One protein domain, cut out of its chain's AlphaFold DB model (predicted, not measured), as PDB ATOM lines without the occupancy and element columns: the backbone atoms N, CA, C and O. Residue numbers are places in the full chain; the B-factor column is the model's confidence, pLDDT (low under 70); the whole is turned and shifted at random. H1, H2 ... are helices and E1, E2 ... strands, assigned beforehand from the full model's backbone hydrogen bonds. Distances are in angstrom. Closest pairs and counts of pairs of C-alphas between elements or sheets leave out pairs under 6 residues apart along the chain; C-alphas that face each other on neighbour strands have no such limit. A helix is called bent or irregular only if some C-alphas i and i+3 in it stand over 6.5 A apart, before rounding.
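This is residues 10 to 72 and 107 to 148 of the 148 residues of the protein "Gluconate kinase" of Saprochaete ingens (UniProt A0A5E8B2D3). Two parallel strands, E1 and E2, make a narrow two-stranded ribbon through the middle of the domain; a pair of helices, H1 and H2, crosses at a steep angle near the end where both strands begin, and H3 folds back over one face of the ribbon. H2 is the one of the pair that comes near the strands' beginnings, while the longer H1 packs on H2 and stays clear of the ribbon. The printed part has 105 residues, with three named helices and two named strands in the order H1, H2, E1, E2, H3; the class is mixed, helices and strands. The whole is compact, with a radius of gyration of the C-alphas of 14.1 A, and its rounded outline spans 39 by 35 by 26 A.

Begin with H1, residues 10 to 29, and look at its residues 16 to 25, with which alone it touches H2, residues 44 to 57. Their closest C-alphas are those of Ala 20 and Met 54, 5.1 A apart, and the two helices run the same way at a steep tilt of 43 degrees. Go on to E1, residues 63 to 70: the closest C-alphas of H2 and E1 are those of Ile 51 and Met 63, 6.5 A apart. Beside it find E2, residues 121 to 128, its parallel neighbour at 20 degrees; N 65 and O 122 are 2.9 A apart and N 124 and O 65 are 2.8 A apart, both within hydrogen-bond range. Last comes H3, residues 134 to 146, whose closest C-alpha to E2 is that of Val 137, 7.3 A from that of Val 128. H3 is apart from both H1 and H2, and H1 is apart from both strands. Every O i to N i+4 pair is within hydrogen-bond range in H2 and H3, and 14 of 16 are in H1.

Find C-alpha 10 at (118.657, 132.789, 193.995); from there H1 runs 29.7 A to C-alpha 29. It is irregular, but only just: C-alphas 11 and 14 are 6.8 A apart. H2 covers 20.2 A from Gln 44 to Val 57. At C-alpha 63, (123.483, 113.126, 182.553), E1 begins and runs 22.4 A to Pro 70; E2 runs 22.1 A from Tyr 121 to Val 128. H3 runs 18.7 A from Pro 134 to C-alpha 146 at (117.338, 101.664, 174.478).

The two C-alphas farthest apart are those of Pro 59 and Asn 131, 40.5 A. Residues 73 to 106 are not printed, and C-alphas 72 and 107 are 14.9 A apart across this cut, which lies in the link from E1 to E2. The link from H1 to H2, residues 30 to 43, is long; those from H2 to E1 and from E2 to H3 are tight. The mean pLDDT of the printed part is 90.2; look for values under 70 at residues 114 to 118 and at residue 148, the chain's last.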
ATOM      1  N   SER A  10     117.751 132.849 192.838       91.44
ATOM      2  CA  SER A  10     118.657 132.789 193.995       91.44
ATOM      3  C   SER A  10     118.292 131.694 194.992       91.44
ATOM      4  O   SER A  10     119.187 131.044 195.525       91.44
ATOM      5  N   ASP A  11     117.000 131.427 195.189       89.62
ATOM      6  CA  ASP A  11     116.555 130.340 196.067       89.62
ATOM      7  C   ASP A  11     116.796 128.956 195.444       89.62
ATOM      8  O   ASP A  11     116.914 127.954 196.149       89.62
ATOM      9  N   ARG A  12     116.841 128.878 194.106       92.56
ATOM     10  CA  ARG A  12     116.983 127.616 193.368       92.56
ATOM     11  C   ARG A  12     118.433 127.176 193.218       92.56
ATOM     12  O   ARG A  12     118.662 125.969 193.211       92.56
ATOM     13  N   TRP A  13     119.396 128.094 193.102       94.75
ATOM     14  CA  TRP A  13     120.797 127.724 192.845       94.75
ATOM     15  C   TRP A  13     121.382 126.748 193.877       94.75
ATOM     16  O   TRP A  13     121.882 125.705 193.447       94.75
ATOM     17  N   PRO A  14     121.247 126.969 195.203       95.81
ATOM     18  CA  PRO A  14     121.780 126.030 196.195       95.81
ATOM     19  C   PRO A  14     121.101 124.654 196.135       95.81
ATOM     20  O   PRO A  14     121.721 123.617 196.367       95.81
ATOM     21  N   TRP A  15     119.809 124.620 195.791       95.00
ATOM     22  CA  TRP A  15     119.086 123.364 195.620       95.00
ATOM     23  C   TRP A  15     119.562 122.596 194.384       95.00
ATOM     24  O   TRP A  15     119.821 121.397 194.480       95.00
ATOM     25  N   LEU A  16     119.732 123.274 193.244       96.69
ATOM     26  CA  LEU A  16     120.263 122.669 192.020       96.69
ATOM     27  C   LEU A  16     121.680 122.125 192.240       96.69
ATOM     28  O   LEU A  16     121.982 121.018 191.800       96.69
ATOM     29  N   GLU A  17     122.522 122.853 192.974       97.38
ATOM     30  CA  GLU A  17     123.861 122.393 193.353       97.38
ATOM     31  C   GLU A  17     123.795 121.122 194.207       97.38
ATOM     32  O   GLU A  17     124.505 120.149 193.937       97.38
ATOM     33  N   SER A  18     122.892 121.084 195.193       97.75
ATOM     34  CA  SER A  18     122.695 119.887 196.010       97.75
ATOM     35  C   SER A  18     122.195 118.703 195.184       97.75
ATOM     36  O   SER A  18     122.624 117.582 195.455       97.75
ATOM     37  N   VAL A  19     121.284 118.910 194.227       97.44
ATOM     38  CA  VAL A  19     120.790 117.839 193.348       97.44
ATOM     39  C   VAL A  19     121.933 117.306 192.491       97.44
ATOM     40  O   VAL A  19     122.162 116.097 192.500       97.44
ATOM     41  N   ALA A  20     122.684 118.182 191.815       96.88
ATOM     42  CA  ALA A  20     123.826 117.802 190.983       96.88
ATOM     43  C   ALA A  20     124.873 117.009 191.777       96.88
ATOM     44  O   ALA A  20     125.257 115.913 191.377       96.88
ATOM     45  N   THR A  21     125.277 117.523 192.939       97.81
ATOM     46  CA  THR A  21     126.311 116.902 193.777       97.81
ATOM     47  C   THR A  21     125.871 115.536 194.289       97.81
ATOM     48  O   THR A  21     126.574 114.545 194.107       97.81
ATOM     49  N   LYS A  22     124.685 115.453 194.906       98.00
ATOM     50  CA  LYS A  22     124.219 114.206 195.529       98.00
ATOM     51  C   LYS A  22     123.937 113.121 194.501       98.00
ATOM     52  O   LYS A  22     124.262 111.968 194.751       98.00
ATOM     53  N   SER A  23     123.350 113.470 193.357       97.19
ATOM     54  CA  SER A  23     123.068 112.481 192.310       97.19
ATOM     55  C   SER A  23     124.340 111.985 191.620       97.19
ATOM     56  O   SER A  23     124.444 110.787 191.374       97.19
ATOM     57  N   ALA A  24     125.335 112.851 191.386       97.00
ATOM     58  CA  ALA A  24     126.626 112.433 190.837       97.00
ATOM     59  C   ALA A  24     127.379 111.487 191.788       97.00
ATOM     60  O   ALA A  24     127.856 110.439 191.354       97.00
ATOM     61  N   LEU A  25     127.441 111.814 193.085       97.81
ATOM     62  CA  LEU A  25     128.067 110.950 194.094       97.81
ATOM     63  C   LEU A  25     127.310 109.627 194.258       97.81
ATOM     64  O   LEU A  25     127.928 108.568 194.230       97.81
ATOM     65  N   ALA A  26     125.975 109.666 194.329       97.75
ATOM     66  CA  ALA A  26     125.161 108.455 194.422       97.75
ATOM     67  C   ALA A  26     125.356 107.536 193.206       97.75
ATOM     68  O   ALA A  26     125.468 106.323 193.364       97.75
ATOM     69  N   ALA A  27     125.445 108.102 191.997       96.88
ATOM     70  CA  ALA A  27     125.768 107.329 190.804       96.88
ATOM     71  C   ALA A  27     127.185 106.749 190.895       96.88
ATOM     72  O   ALA A  27     127.381 105.583 190.577       96.88
ATOM     73  N   ALA A  28     128.170 107.515 191.367       96.44
ATOM     74  CA  ALA A  28     129.530 107.018 191.539       96.44
ATOM     75  C   ALA A  28     129.617 105.881 192.573       96.44
ATOM     76  O   ALA A  28     130.409 104.967 192.385       96.44
ATOM     77  N   GLU A  29     128.816 105.888 193.631       96.88
ATOM     78  CA  GLU A  29     128.855 104.860 194.680       96.88
ATOM     79  C   GLU A  29     128.020 103.614 194.342       96.88
ATOM     80  O   GLU A  29     128.330 102.513 194.801       96.88
ATOM     81  N   ALA A  30     126.976 103.758 193.521       96.75
ATOM     82  CA  ALA A  30     126.076 102.662 193.186       96.75
ATOM     83  C   ALA A  30     126.773 101.561 192.355       96.75
ATOM     84  O   ALA A  30     127.483 101.872 191.394       96.75
ATOM     85  N   PRO A  31     126.493 100.264 192.606       96.50
ATOM     86  CA  PRO A  31     127.038  99.163 191.804       96.50
ATOM     87  C   PRO A  31     126.736  99.285 190.305       96.50
ATOM     88  O   PRO A  31     127.595  99.010 189.472       96.50
ATOM     89  N   ALA A  32     125.530  99.752 189.963       94.62
ATOM     90  CA  ALA A  32     125.097  99.968 188.582       94.62
ATOM     91  C   ALA A  32     125.658 101.255 187.950       94.62
ATOM     92  O   ALA A  32     125.404 101.512 186.779       94.62
ATOM     93  N   ARG A  33     126.384 102.078 188.720       95.69
ATOM     94  CA  ARG A  33     126.894 103.399 188.328       95.69
ATOM     95  C   ARG A  33     125.822 104.383 187.833       95.69
ATOM     96  O   ARG A  33     126.095 105.258 187.016       95.69
ATOM     97  N   ILE A  34     124.592 104.229 188.325       94.69
ATOM     98  CA  ILE A  34     123.412 105.005 187.922       94.69
ATOM     99  C   ILE A  34     122.687 105.506 189.173       94.69
ATOM    100  O   ILE A  34     122.478 104.749 190.121       94.69
ATOM    101  N   ALA A  35     122.246 106.763 189.136       96.38
ATOM    102  CA  ALA A  35     121.292 107.331 190.081       96.38
ATOM    103  C   ALA A  35     120.174 108.056 189.321       96.38
ATOM    104  O   ALA A  35     120.411 108.654 188.273       96.38
ATOM    105  N   VAL A  36     118.958 108.019 189.868       95.44
ATOM    106  CA  VAL A  36     117.793 108.729 189.323       95.44
ATOM    107  C   VAL A  36     117.332 109.759 190.346       95.44
ATOM    108  O   VAL A  36     117.110 109.428 191.509       95.44
ATOM    109  N   ALA A  37     117.179 111.006 189.910       95.88
ATOM    110  CA  ALA A  37     116.680 112.102 190.729       95.88
ATOM    111  C   ALA A  37     115.563 112.845 189.989       95.88
ATOM    112  O   ALA A  37     115.597 112.974 188.766       95.88
ATOM    113  N   SER A  38     114.585 113.362 190.734       94.31
ATOM    114  CA  SER A  38     113.560 114.252 190.193       94.31
ATOM    115  C   SER A  38     113.959 115.713 190.408       94.31
ATOM    116  O   SER A  38     114.282 116.149 191.513       94.31
ATOM    117  N   CYS A  39     113.947 116.488 189.328       94.12
ATOM    118  CA  CYS A  39     114.208 117.921 189.335       94.12
ATOM    119  C   CYS A  39     113.369 118.558 188.229       94.12
ATOM    120  O   CYS A  39     113.299 118.016 187.130       94.12
ATOM    121  N   SER A  40     112.737 119.700 188.505       91.50
ATOM    122  CA  SER A  40     111.926 120.380 187.494       91.50
ATOM    123  C   SER A  40     112.773 120.939 186.349       91.50
ATOM    124  O   SER A  40     112.307 120.956 185.219       91.50
ATOM    125  N   ALA A  41     114.014 121.372 186.627       93.19
ATOM    126  CA  ALA A  41     115.013 121.793 185.635       93.19
ATOM    127  C   ALA A  41     114.441 122.681 184.499       93.19
ATOM    128  O   ALA A  41     114.737 122.509 183.316       93.19
ATOM    129  N   LEU A  42     113.577 123.624 184.894       93.94
ATOM    130  CA  LEU A  42     112.642 124.309 183.996       93.94
ATOM    131  C   LEU A  42     113.310 125.222 182.971       93.94
ATOM    132  O   LEU A  42     112.812 125.330 181.858       93.94
ATOM    133  N   LYS A  43     114.421 125.870 183.333       93.62
ATOM    134  CA  LYS A  43     115.177 126.759 182.443       93.62
ATOM    135  C   LYS A  43     116.397 126.041 181.871       93.62
ATOM    136  O   LYS A  43     117.014 125.234 182.569       93.62
ATOM    137  N   GLN A  44     116.804 126.408 180.660       92.56
ATOM    138  CA  GLN A  44     118.051 125.934 180.048       92.56
ATOM    139  C   GLN A  44     119.254 126.205 180.960       92.56
ATOM    140  O   GLN A  44     120.056 125.308 181.209       92.56
ATOM    141  N   SER A  45     119.322 127.396 181.564       93.44
ATOM    142  CA  SER A  45     120.389 127.750 182.510       93.44
ATOM    143  C   SER A  45     120.456 126.808 183.719       93.44
ATOM    144  O   SER A  45     121.542 126.523 184.216       93.44
ATOM    145  N   TYR A  46     119.322 126.267 184.175       95.25
ATOM    146  CA  TYR A  46     119.298 125.295 185.272       95.25
ATOM    147  C   TYR A  46     119.875 123.952 184.829       95.25
ATOM    148  O   TYR A  46     120.660 123.350 185.557       95.25
ATOM    149  N   ARG A  47     119.517 123.495 183.625       94.12
ATOM    150  CA  ARG A  47     120.022 122.243 183.046       94.12
ATOM    151  C   ARG A  47     121.524 122.314 182.797       94.12
ATOM    152  O   ARG A  47     122.254 121.402 183.178       94.12
ATOM    153  N   GLU A  48     121.999 123.431 182.253       92.06
ATOM    154  CA  GLU A  48     123.424 123.694 182.059       92.06
ATOM    155  C   GLU A  48     124.188 123.767 183.383       92.06
ATOM    156  O   GLU A  48     125.300 123.236 183.475       92.06
ATOM    157  N   PHE A  49     123.600 124.385 184.410       94.31
ATOM    158  CA  PHE A  49     124.175 124.439 185.749       94.31
ATOM    159  C   PHE A  49     124.313 123.039 186.360       94.31
ATOM    160  O   PHE A  49     125.389 122.718 186.874       94.31
ATOM    161  N   LEU A  50     123.269 122.204 186.255       95.06
ATOM    162  CA  LEU A  50     123.254 120.828 186.762       95.06
ATOM    163  C   LEU A  50     124.392 119.999 186.163       95.06
ATOM    164  O   LEU A  50     125.241 119.516 186.911       95.06
ATOM    165  N   ILE A  51     124.470 119.896 184.829       93.25
ATOM    166  CA  ILE A  51     125.528 119.103 184.182       93.25
ATOM    167  C   ILE A  51     126.923 119.640 184.513       93.25
ATOM    168  O   ILE A  51     127.843 118.869 184.771       93.25
ATOM    169  N   SER A  52     127.097 120.965 184.538       92.62
ATOM    170  CA  SER A  52     128.416 121.551 184.789       92.62
ATOM    171  C   SER A  52     128.892 121.272 186.217       92.62
ATOM    172  O   SER A  52     130.077 121.030 186.418       92.62
ATOM    173  N   HIS A  53     127.990 121.272 187.204       95.25
ATOM    174  CA  HIS A  53     128.331 120.895 188.577       95.25
ATOM    175  C   HIS A  53     128.546 119.391 188.731       95.25
ATOM    176  O   HIS A  53     129.509 118.997 189.380       95.25
ATOM    177  N   MET A  54     127.728 118.553 188.090       95.19
ATOM    178  CA  MET A  54     127.921 117.099 188.110       95.19
ATOM    179  C   MET A  54     129.317 116.707 187.619       95.19
ATOM    180  O   MET A  54     130.008 115.964 188.306       95.19
ATOM    181  N   ILE A  55     129.762 117.259 186.484       93.25
ATOM    182  CA  ILE A  55     131.091 116.977 185.918       93.25
ATOM    183  C   ILE A  55     132.209 117.514 186.823       93.25
ATOM    184  O   ILE A  55     133.248 116.877 186.961       93.25
ATOM    185  N   LYS A  56     132.020 118.662 187.489       94.25
ATOM    186  CA  LYS A  56     133.008 119.165 188.462       94.25
ATOM    187  C   LYS A  56     133.188 118.221 189.654       94.25
ATOM    188  O   LYS A  56     134.308 118.071 190.129       94.25
ATOM    189  N   VAL A  57     132.102 117.615 190.140       95.75
ATOM    190  CA  VAL A  57     132.129 116.682 191.280       95.75
ATOM    191  C   VAL A  57     132.642 115.305 190.846       95.75
ATOM    192  O   VAL A  57     133.458 114.705 191.540       95.75
ATOM    193  N   VAL A  58     132.197 114.813 189.687       95.69
ATOM    194  CA  VAL A  58     132.591 113.522 189.107       95.69
ATOM    195  C   VAL A  58     132.888 113.716 187.605       95.69
ATOM    196  O   VAL A  58     131.956 113.696 186.799       95.69
ATOM    197  N   PRO A  59     134.168 113.858 187.190       91.31
ATOM    198  CA  PRO A  59     134.564 114.240 185.821       91.31
ATOM    199  C   PRO A  59     134.023 113.378 184.676       91.31
ATOM    200  O   PRO A  59     133.860 113.868 183.562       91.31
ATOM    201  N   PHE A  60     133.725 112.107 184.943       89.12
ATOM    202  CA  PHE A  60     133.214 111.158 183.948       89.12
ATOM    203  C   PHE A  60     131.706 110.902 184.075       89.12
ATOM    204  O   PHE A  60     131.182 109.977 183.459       89.12
ATOM    205  N   CYS A  61     130.999 111.690 184.890       92.00
ATOM    206  CA  CYS A  61     129.556 111.572 185.031       92.00
ATOM    207  C   CYS A  61     128.855 112.076 183.765       92.00
ATOM    208  O   CYS A  61     129.151 113.164 183.264       92.00
ATOM    209  N   ALA A  62     127.909 111.279 183.272       92.25
ATOM    210  CA  ALA A  62     127.001 111.661 182.205       92.25
ATOM    211  C   ALA A  62     125.586 111.856 182.757       92.25
ATOM    212  O   ALA A  62     125.149 111.136 183.654       92.25
ATOM    213  N   MET A  63     124.862 112.822 182.196       92.81
ATOM    214  CA  MET A  63     123.483 113.126 182.553       92.81
ATOM    215  C   MET A  63     122.559 112.802 181.384       92.81
ATOM    216  O   MET A  63     122.694 113.354 180.291       92.81
ATOM    217  N   LEU A  64     121.564 111.962 181.652       93.12
ATOM    218  CA  LEU A  64     120.382 111.828 180.815       93.12
ATOM    219  C   LEU A  64     119.233 112.590 181.477       93.12
ATOM    220  O   LEU A  64     118.757 112.195 182.540       93.12
ATOM    221  N   LEU A  65     118.765 113.661 180.843       93.62
ATOM    222  CA  LEU A  65     117.573 114.368 181.291       93.62
ATOM    223  C   LEU A  65     116.343 113.844 180.554       93.62
ATOM    224  O   LEU A  65     116.228 114.014 179.346       93.62
ATOM    225  N   VAL A  66     115.393 113.276 181.292       94.50
ATOM    226  CA  VAL A  66     114.050 112.976 180.783       94.50
ATOM    227  C   VAL A  66     113.134 114.136 181.157       94.50
ATOM    228  O   VAL A  66     112.831 114.331 182.333       94.50
ATOM    229  N   PHE A  67     112.708 114.919 180.167       94.38
ATOM    230  CA  PHE A  67     111.894 116.112 180.392       94.38
ATOM    231  C   PHE A  67     110.444 115.852 179.987       94.38
ATOM    232  O   PHE A  67     110.123 115.807 178.800       94.38
ATOM    233  N   LEU A  68     109.563 115.665 180.971       93.38
ATOM    234  CA  LEU A  68     108.135 115.437 180.741       93.38
ATOM    235  C   LEU A  68     107.395 116.772 180.654       93.38
ATOM    236  O   LEU A  68     107.499 117.590 181.565       93.38
ATOM    237  N   TYR A  69     106.619 116.977 179.590       91.62
ATOM    238  CA  TYR A  69     105.818 118.191 179.413       91.62
ATOM    239  C   TYR A  69     104.476 117.891 178.729       91.62
ATOM    240  O   TYR A  69     104.395 116.930 177.954       91.62
ATOM    241  N   PRO A  70     103.415 118.666 179.022       89.94
ATOM    242  CA  PRO A  70     102.111 118.492 178.384       89.94
ATOM    243  C   PRO A  70     102.181 118.792 176.880       89.94
ATOM    244  O   PRO A  70     102.926 119.673 176.452       89.94
ATOM    245  N   GLU A  71     101.417 118.054 176.068       86.44
ATOM    246  CA  GLU A  71     101.337 118.300 174.618       86.44
ATOM    247  C   GLU A  71     100.477 119.527 174.277       86.44
ATOM    248  O   GLU A  71     100.809 120.268 173.353       86.44
ATOM    249  N   SER A  72      99.391 119.740 175.018       85.44
ATOM    250  CA  SER A  72      98.452 120.849 174.839       85.44
ATOM    251  C   SER A  72      98.116 121.533 176.165       85.44
ATOM    252  O   SER A  72      98.350 120.972 177.236       85.44
ATOM    253  N   GLN A 107     111.042 126.332 179.946       93.31
ATOM    254  CA  GLN A 107     111.726 126.345 178.661       93.31
ATOM    255  C   GLN A 107     111.895 124.896 178.209       93.31
ATOM    256  O   GLN A 107     112.838 124.219 178.636       93.31
ATOM    257  N   VAL A 108     110.961 124.408 177.387       92.50
ATOM    258  CA  VAL A 108     110.990 123.030 176.871       92.50
ATOM    259  C   VAL A 108     112.299 122.812 176.100       92.50
ATOM    260  O   VAL A 108     112.588 123.590 175.189       92.50
ATOM    261  N   PRO A 109     113.102 121.796 176.460       90.69
ATOM    262  CA  PRO A 109     114.373 121.552 175.801       90.69
ATOM    263  C   PRO A 109     114.163 121.094 174.360       90.69
ATOM    264  O   PRO A 109     113.225 120.352 174.050       90.69
ATOM    265  N   HIS A 110     115.063 121.528 173.488       83.88
ATOM    266  CA  HIS A 110     115.078 121.107 172.094       83.88
ATOM    267  C   HIS A 110     115.708 119.706 171.971       83.88
ATOM    268  O   HIS A 110     116.460 119.278 172.849       83.88
ATOM    269  N   ASN A 111     115.394 118.956 170.909       71.62
ATOM    270  CA  ASN A 111     115.855 117.561 170.763       71.62
ATOM    271  C   ASN A 111     117.388 117.424 170.670       71.62
ATOM    272  O   ASN A 111     117.928 116.351 170.919       71.62
ATOM    273  N   ASP A 112     118.072 118.497 170.290       71.94
ATOM    274  CA  ASP A 112     119.522 118.612 170.151       71.94
ATOM    275  C   ASP A 112     120.206 119.253 171.367       71.94
ATOM    276  O   ASP A 112     121.436 119.369 171.401       71.94
ATOM    277  N   GLU A 113     119.444 119.629 172.398       79.00
ATOM    278  CA  GLU A 113     120.013 120.198 173.612       79.00
ATOM    279  C   GLU A 113     120.951 119.189 174.298       79.00
ATOM    280  O   GLU A 113     120.580 118.053 174.607       79.00
ATOM    281  N   GLY A 114     122.194 119.620 174.524       66.06
ATOM    282  CA  GLY A 114     123.269 118.802 175.087       66.06
ATOM    283  C   GLY A 114     124.112 118.059 174.050       66.06
ATOM    284  O   GLY A 114     125.321 117.960 174.239       66.06
ATOM    285  N   LEU A 115     123.534 117.664 172.908       61.53
ATOM    286  CA  LEU A 115     124.231 116.860 171.892       61.53
ATOM    287  C   LEU A 115     125.386 117.606 171.205       61.53
ATOM    288  O   LEU A 115     126.371 116.982 170.820       61.53
ATOM    289  N   LEU A 116     125.287 118.930 171.063       54.78
ATOM    290  CA  LEU A 116     126.273 119.730 170.324       54.78
ATOM    291  C   LEU A 116     127.363 120.362 171.205       54.78
ATOM    292  O   LEU A 116     128.401 120.763 170.687       54.78
ATOM    293  N   SER A 117     127.150 120.469 172.522       61.12
ATOM    294  CA  SER A 117     128.035 121.237 173.416       61.12
ATOM    295  C   SER A 117     128.663 120.428 174.553       61.12
ATOM    296  O   SER A 117     129.682 120.857 175.096       61.12
ATOM    297  N   LYS A 118     128.091 119.275 174.938       68.44
ATOM    298  CA  LYS A 118     128.571 118.457 176.064       68.44
ATOM    299  C   LYS A 118     128.317 116.967 175.780       68.44
ATOM    300  O   LYS A 118     127.204 116.513 176.013       68.44
ATOM    301  N   PRO A 119     129.321 116.165 175.369       70.81
ATOM    302  CA  PRO A 119     129.110 114.745 175.047       70.81
ATOM    303  C   PRO A 119     128.568 113.927 176.233       70.81
ATOM    304  O   PRO A 119     127.927 112.900 176.042       70.81
ATOM    305  N   SER A 120     128.773 114.409 177.462       83.25
ATOM    306  CA  SER A 120     128.244 113.821 178.694       83.25
ATOM    307  C   SER A 120     126.799 114.239 179.016       83.25
ATOM    308  O   SER A 120     126.333 113.969 180.118       83.25
ATOM    309  N   TYR A 121     126.081 114.931 178.124       88.81
ATOM    310  CA  TYR A 121     124.705 115.371 178.356       88.81
ATOM    311  C   TYR A 121     123.793 115.052 177.177       88.81
ATOM    312  O   TYR A 121     124.029 115.471 176.048       88.81
ATOM    313  N   ARG A 122     122.693 114.360 177.474       87.94
ATOM    314  CA  ARG A 122     121.599 114.122 176.535       87.94
ATOM    315  C   ARG A 122     120.274 114.520 177.167       87.94
ATOM    316  O   ARG A 122     120.015 114.207 178.330       87.94
ATOM    317  N   CYS A 123     119.414 115.155 176.382       89.69
ATOM    318  CA  CYS A 123     118.051 115.469 176.778       89.69
ATOM    319  C   CYS A 123     117.031 114.682 175.945       89.69
ATOM    320  O   CYS A 123     117.161 114.556 174.731       89.69
ATOM    321  N   LEU A 124     116.001 114.159 176.606       91.31
ATOM    322  CA  LEU A 124     114.845 113.491 176.018       91.31
ATOM    323  C   LEU A 124     113.574 114.261 176.401       91.31
ATOM    324  O   LEU A 124     112.961 113.957 177.430       91.31
ATOM    325  N   PRO A 125     113.165 115.266 175.609       91.94
ATOM    326  CA  PRO A 125     111.866 115.902 175.776       91.94
ATOM    327  C   PRO A 125     110.750 114.931 175.364       91.94
ATOM    328  O   PRO A 125     110.622 114.553 174.200       91.94
ATOM    329  N   ILE A 126     109.898 114.543 176.312       91.50
ATOM    330  CA  ILE A 126     108.783 113.620 176.089       91.50
ATOM    331  C   ILE A 126     107.462 114.343 176.329       91.50
ATOM    332  O   ILE A 126     107.138 114.756 177.443       91.50
ATOM    333  N   ARG A 127     106.671 114.425 175.259       90.75
ATOM    334  CA  ARG A 127     105.289 114.911 175.302       90.75
ATOM    335  C   ARG A 127     104.397 113.899 176.000       90.75
ATOM    336  O   ARG A 127     104.320 112.746 175.558       90.75
ATOM    337  N   VAL A 128     103.695 114.346 177.032       90.44
ATOM    338  CA  VAL A 128     102.720 113.558 177.783       90.44
ATOM    339  C   VAL A 128     101.318 114.039 177.425       90.44
ATOM    340  O   VAL A 128     101.007 115.221 177.544       90.44
ATOM    341  N   LYS A 129     100.480 113.099 176.987       88.94
ATOM    342  CA  LYS A 129      99.066 113.332 176.687       88.94
ATOM    343  C   LYS A 129      98.210 112.863 177.854       88.94
ATOM    344  O   LYS A 129      98.565 111.902 178.539       88.94
ATOM    345  N   LYS A 130      97.050 113.483 178.044       84.88
ATOM    346  CA  LYS A 130      96.117 113.176 179.134       84.88
ATOM    347  C   LYS A 130      95.599 111.742 179.164       84.88
ATOM    348  O   LYS A 130      95.238 111.249 180.227       84.88
ATOM    349  N   ASN A 131      95.577 111.075 178.013       87.31
ATOM    350  CA  ASN A 131      95.138 109.690 177.882       87.31
ATOM    351  C   ASN A 131      96.233 108.656 178.195       87.31
ATOM    352  O   ASN A 131      95.940 107.468 178.134       87.31
ATOM    353  N   LEU A 132      97.466 109.076 178.508       88.25
ATOM    354  CA  LEU A 132      98.544 108.163 178.895       88.25
ATOM    355  C   LEU A 132      98.525 107.883 180.402       88.25
ATOM    356  O   LEU A 132      98.397 108.797 181.230       88.25
ATOM    357  N   THR A 133      98.720 106.613 180.752       90.19
ATOM    358  CA  THR A 133      98.986 106.175 182.126       90.19
ATOM    359  C   THR A 133     100.453 106.426 182.508       90.19
ATOM    360  O   THR A 133     101.305 106.593 181.627       90.19
ATOM    361  N   PRO A 134     100.797 106.480 183.809       90.00
ATOM    362  CA  PRO A 134     102.195 106.502 184.242       90.00
ATOM    363  C   PRO A 134     103.019 105.345 183.656       90.00
ATOM    364  O   PRO A 134     104.161 105.553 183.251       90.00
ATOM    365  N   GLU A 135     102.430 104.155 183.553       94.44
ATOM    366  CA  GLU A 135     103.042 102.959 182.979       94.44
ATOM    367  C   GLU A 135     103.379 103.164 181.496       94.44
ATOM    368  O   GLU A 135     104.511 102.897 181.088       94.44
ATOM    369  N   ASP A 136     102.458 103.732 180.709       94.25
ATOM    370  CA  ASP A 136     102.707 104.062 179.297       94.25
ATOM    371  C   ASP A 136     103.880 105.039 179.143       94.25
ATOM    372  O   ASP A 136     104.722 104.900 178.250       94.25
ATOM    373  N   VAL A 137     103.958 106.038 180.031       92.69
ATOM    374  CA  VAL A 137     105.047 107.023 180.033       92.69
ATOM    375  C   VAL A 137     106.379 106.349 180.363       92.69
ATOM    376  O   VAL A 137     107.368 106.603 179.677       92.69
ATOM    377  N   VAL A 138     106.417 105.460 181.358       94.38
ATOM    378  CA  VAL A 138     107.629 104.712 181.733       94.38
ATOM    379  C   VAL A 138     108.093 103.798 180.599       94.38
ATOM    380  O   VAL A 138     109.272 103.829 180.242       94.38
ATOM    381  N   VAL A 139     107.182 103.039 179.982       94.50
ATOM    382  CA  VAL A 139     107.499 102.181 178.828       94.50
ATOM    383  C   VAL A 139     108.100 103.013 177.695       94.50
ATOM    384  O   VAL A 139     109.127 102.640 177.123       94.50
ATOM    385  N   ARG A 140     107.519 104.185 177.412       92.69
ATOM    386  CA  ARG A 140     108.038 105.106 176.398       92.69
ATOM    387  C   ARG A 140     109.433 105.634 176.736       92.69
ATOM    388  O   ARG A 140     110.273 105.702 175.841       92.69
ATOM    389  N   ILE A 141     109.696 105.987 177.996       93.00
ATOM    390  CA  ILE A 141     111.023 106.430 178.453       93.00
ATOM    391  C   ILE A 141     112.060 105.332 178.206       93.00
ATOM    392  O   ILE A 141     113.064 105.582 177.546       93.00
ATOM    393  N   ILE A 142     111.801 104.114 178.688       93.06
ATOM    394  CA  ILE A 142     112.733 102.981 178.563       93.06
ATOM    395  C   ILE A 142     113.012 102.673 177.087       93.06
ATOM    396  O   ILE A 142     114.157 102.465 176.693       93.06
ATOM    397  N   SER A 143     111.973 102.705 176.252       92.06
ATOM    398  CA  SER A 143     112.095 102.488 174.813       92.06
ATOM    399  C   SER A 143     113.022 103.517 174.143       92.06
ATOM    400  O   SER A 143     113.906 103.141 173.375       92.06
ATOM    401  N   LEU A 144     112.894 104.806 174.482       89.25
ATOM    402  CA  LEU A 144     113.750 105.878 173.950       89.25
ATOM    403  C   LEU A 144     115.200 105.813 174.449       89.25
ATOM    404  O   LEU A 144     116.115 106.235 173.733       89.25
ATOM    405  N   ILE A 145     115.406 105.297 175.663       88.12
ATOM    406  CA  ILE A 145     116.739 105.052 176.217       88.12
ATOM    407  C   ILE A 145     117.442 103.943 175.433       88.12
ATOM    408  O   ILE A 145     118.590 104.130 175.060       88.12
ATOM    409  N   ASN A 146     116.748 102.843 175.127       85.25
ATOM    410  CA  ASN A 146     117.338 101.664 174.478       85.25
ATOM    411  C   ASN A 146     117.546 101.793 172.957       85.25
ATOM    412  O   ASN A 146     118.259 100.985 172.373       85.25
ATOM    413  N   MET A 147     116.885 102.745 172.292       73.75
ATOM    414  CA  MET A 147     116.961 102.914 170.831       73.75
ATOM    415  C   MET A 147     118.228 103.630 170.326       73.75
ATOM    416  O   MET A 147     118.374 103.782 169.117       73.75
ATOM    417  N   ASN A 148     119.110 104.106 171.206       55.53
ATOM    418  CA  ASN A 148     120.315 104.871 170.854       55.53
ATOM    419  C   ASN A 148     121.461 104.558 171.813       55.53
ATOM    420  O   ASN A 148     122.604 104.926 171.475       55.53
TER     421      ASN A 148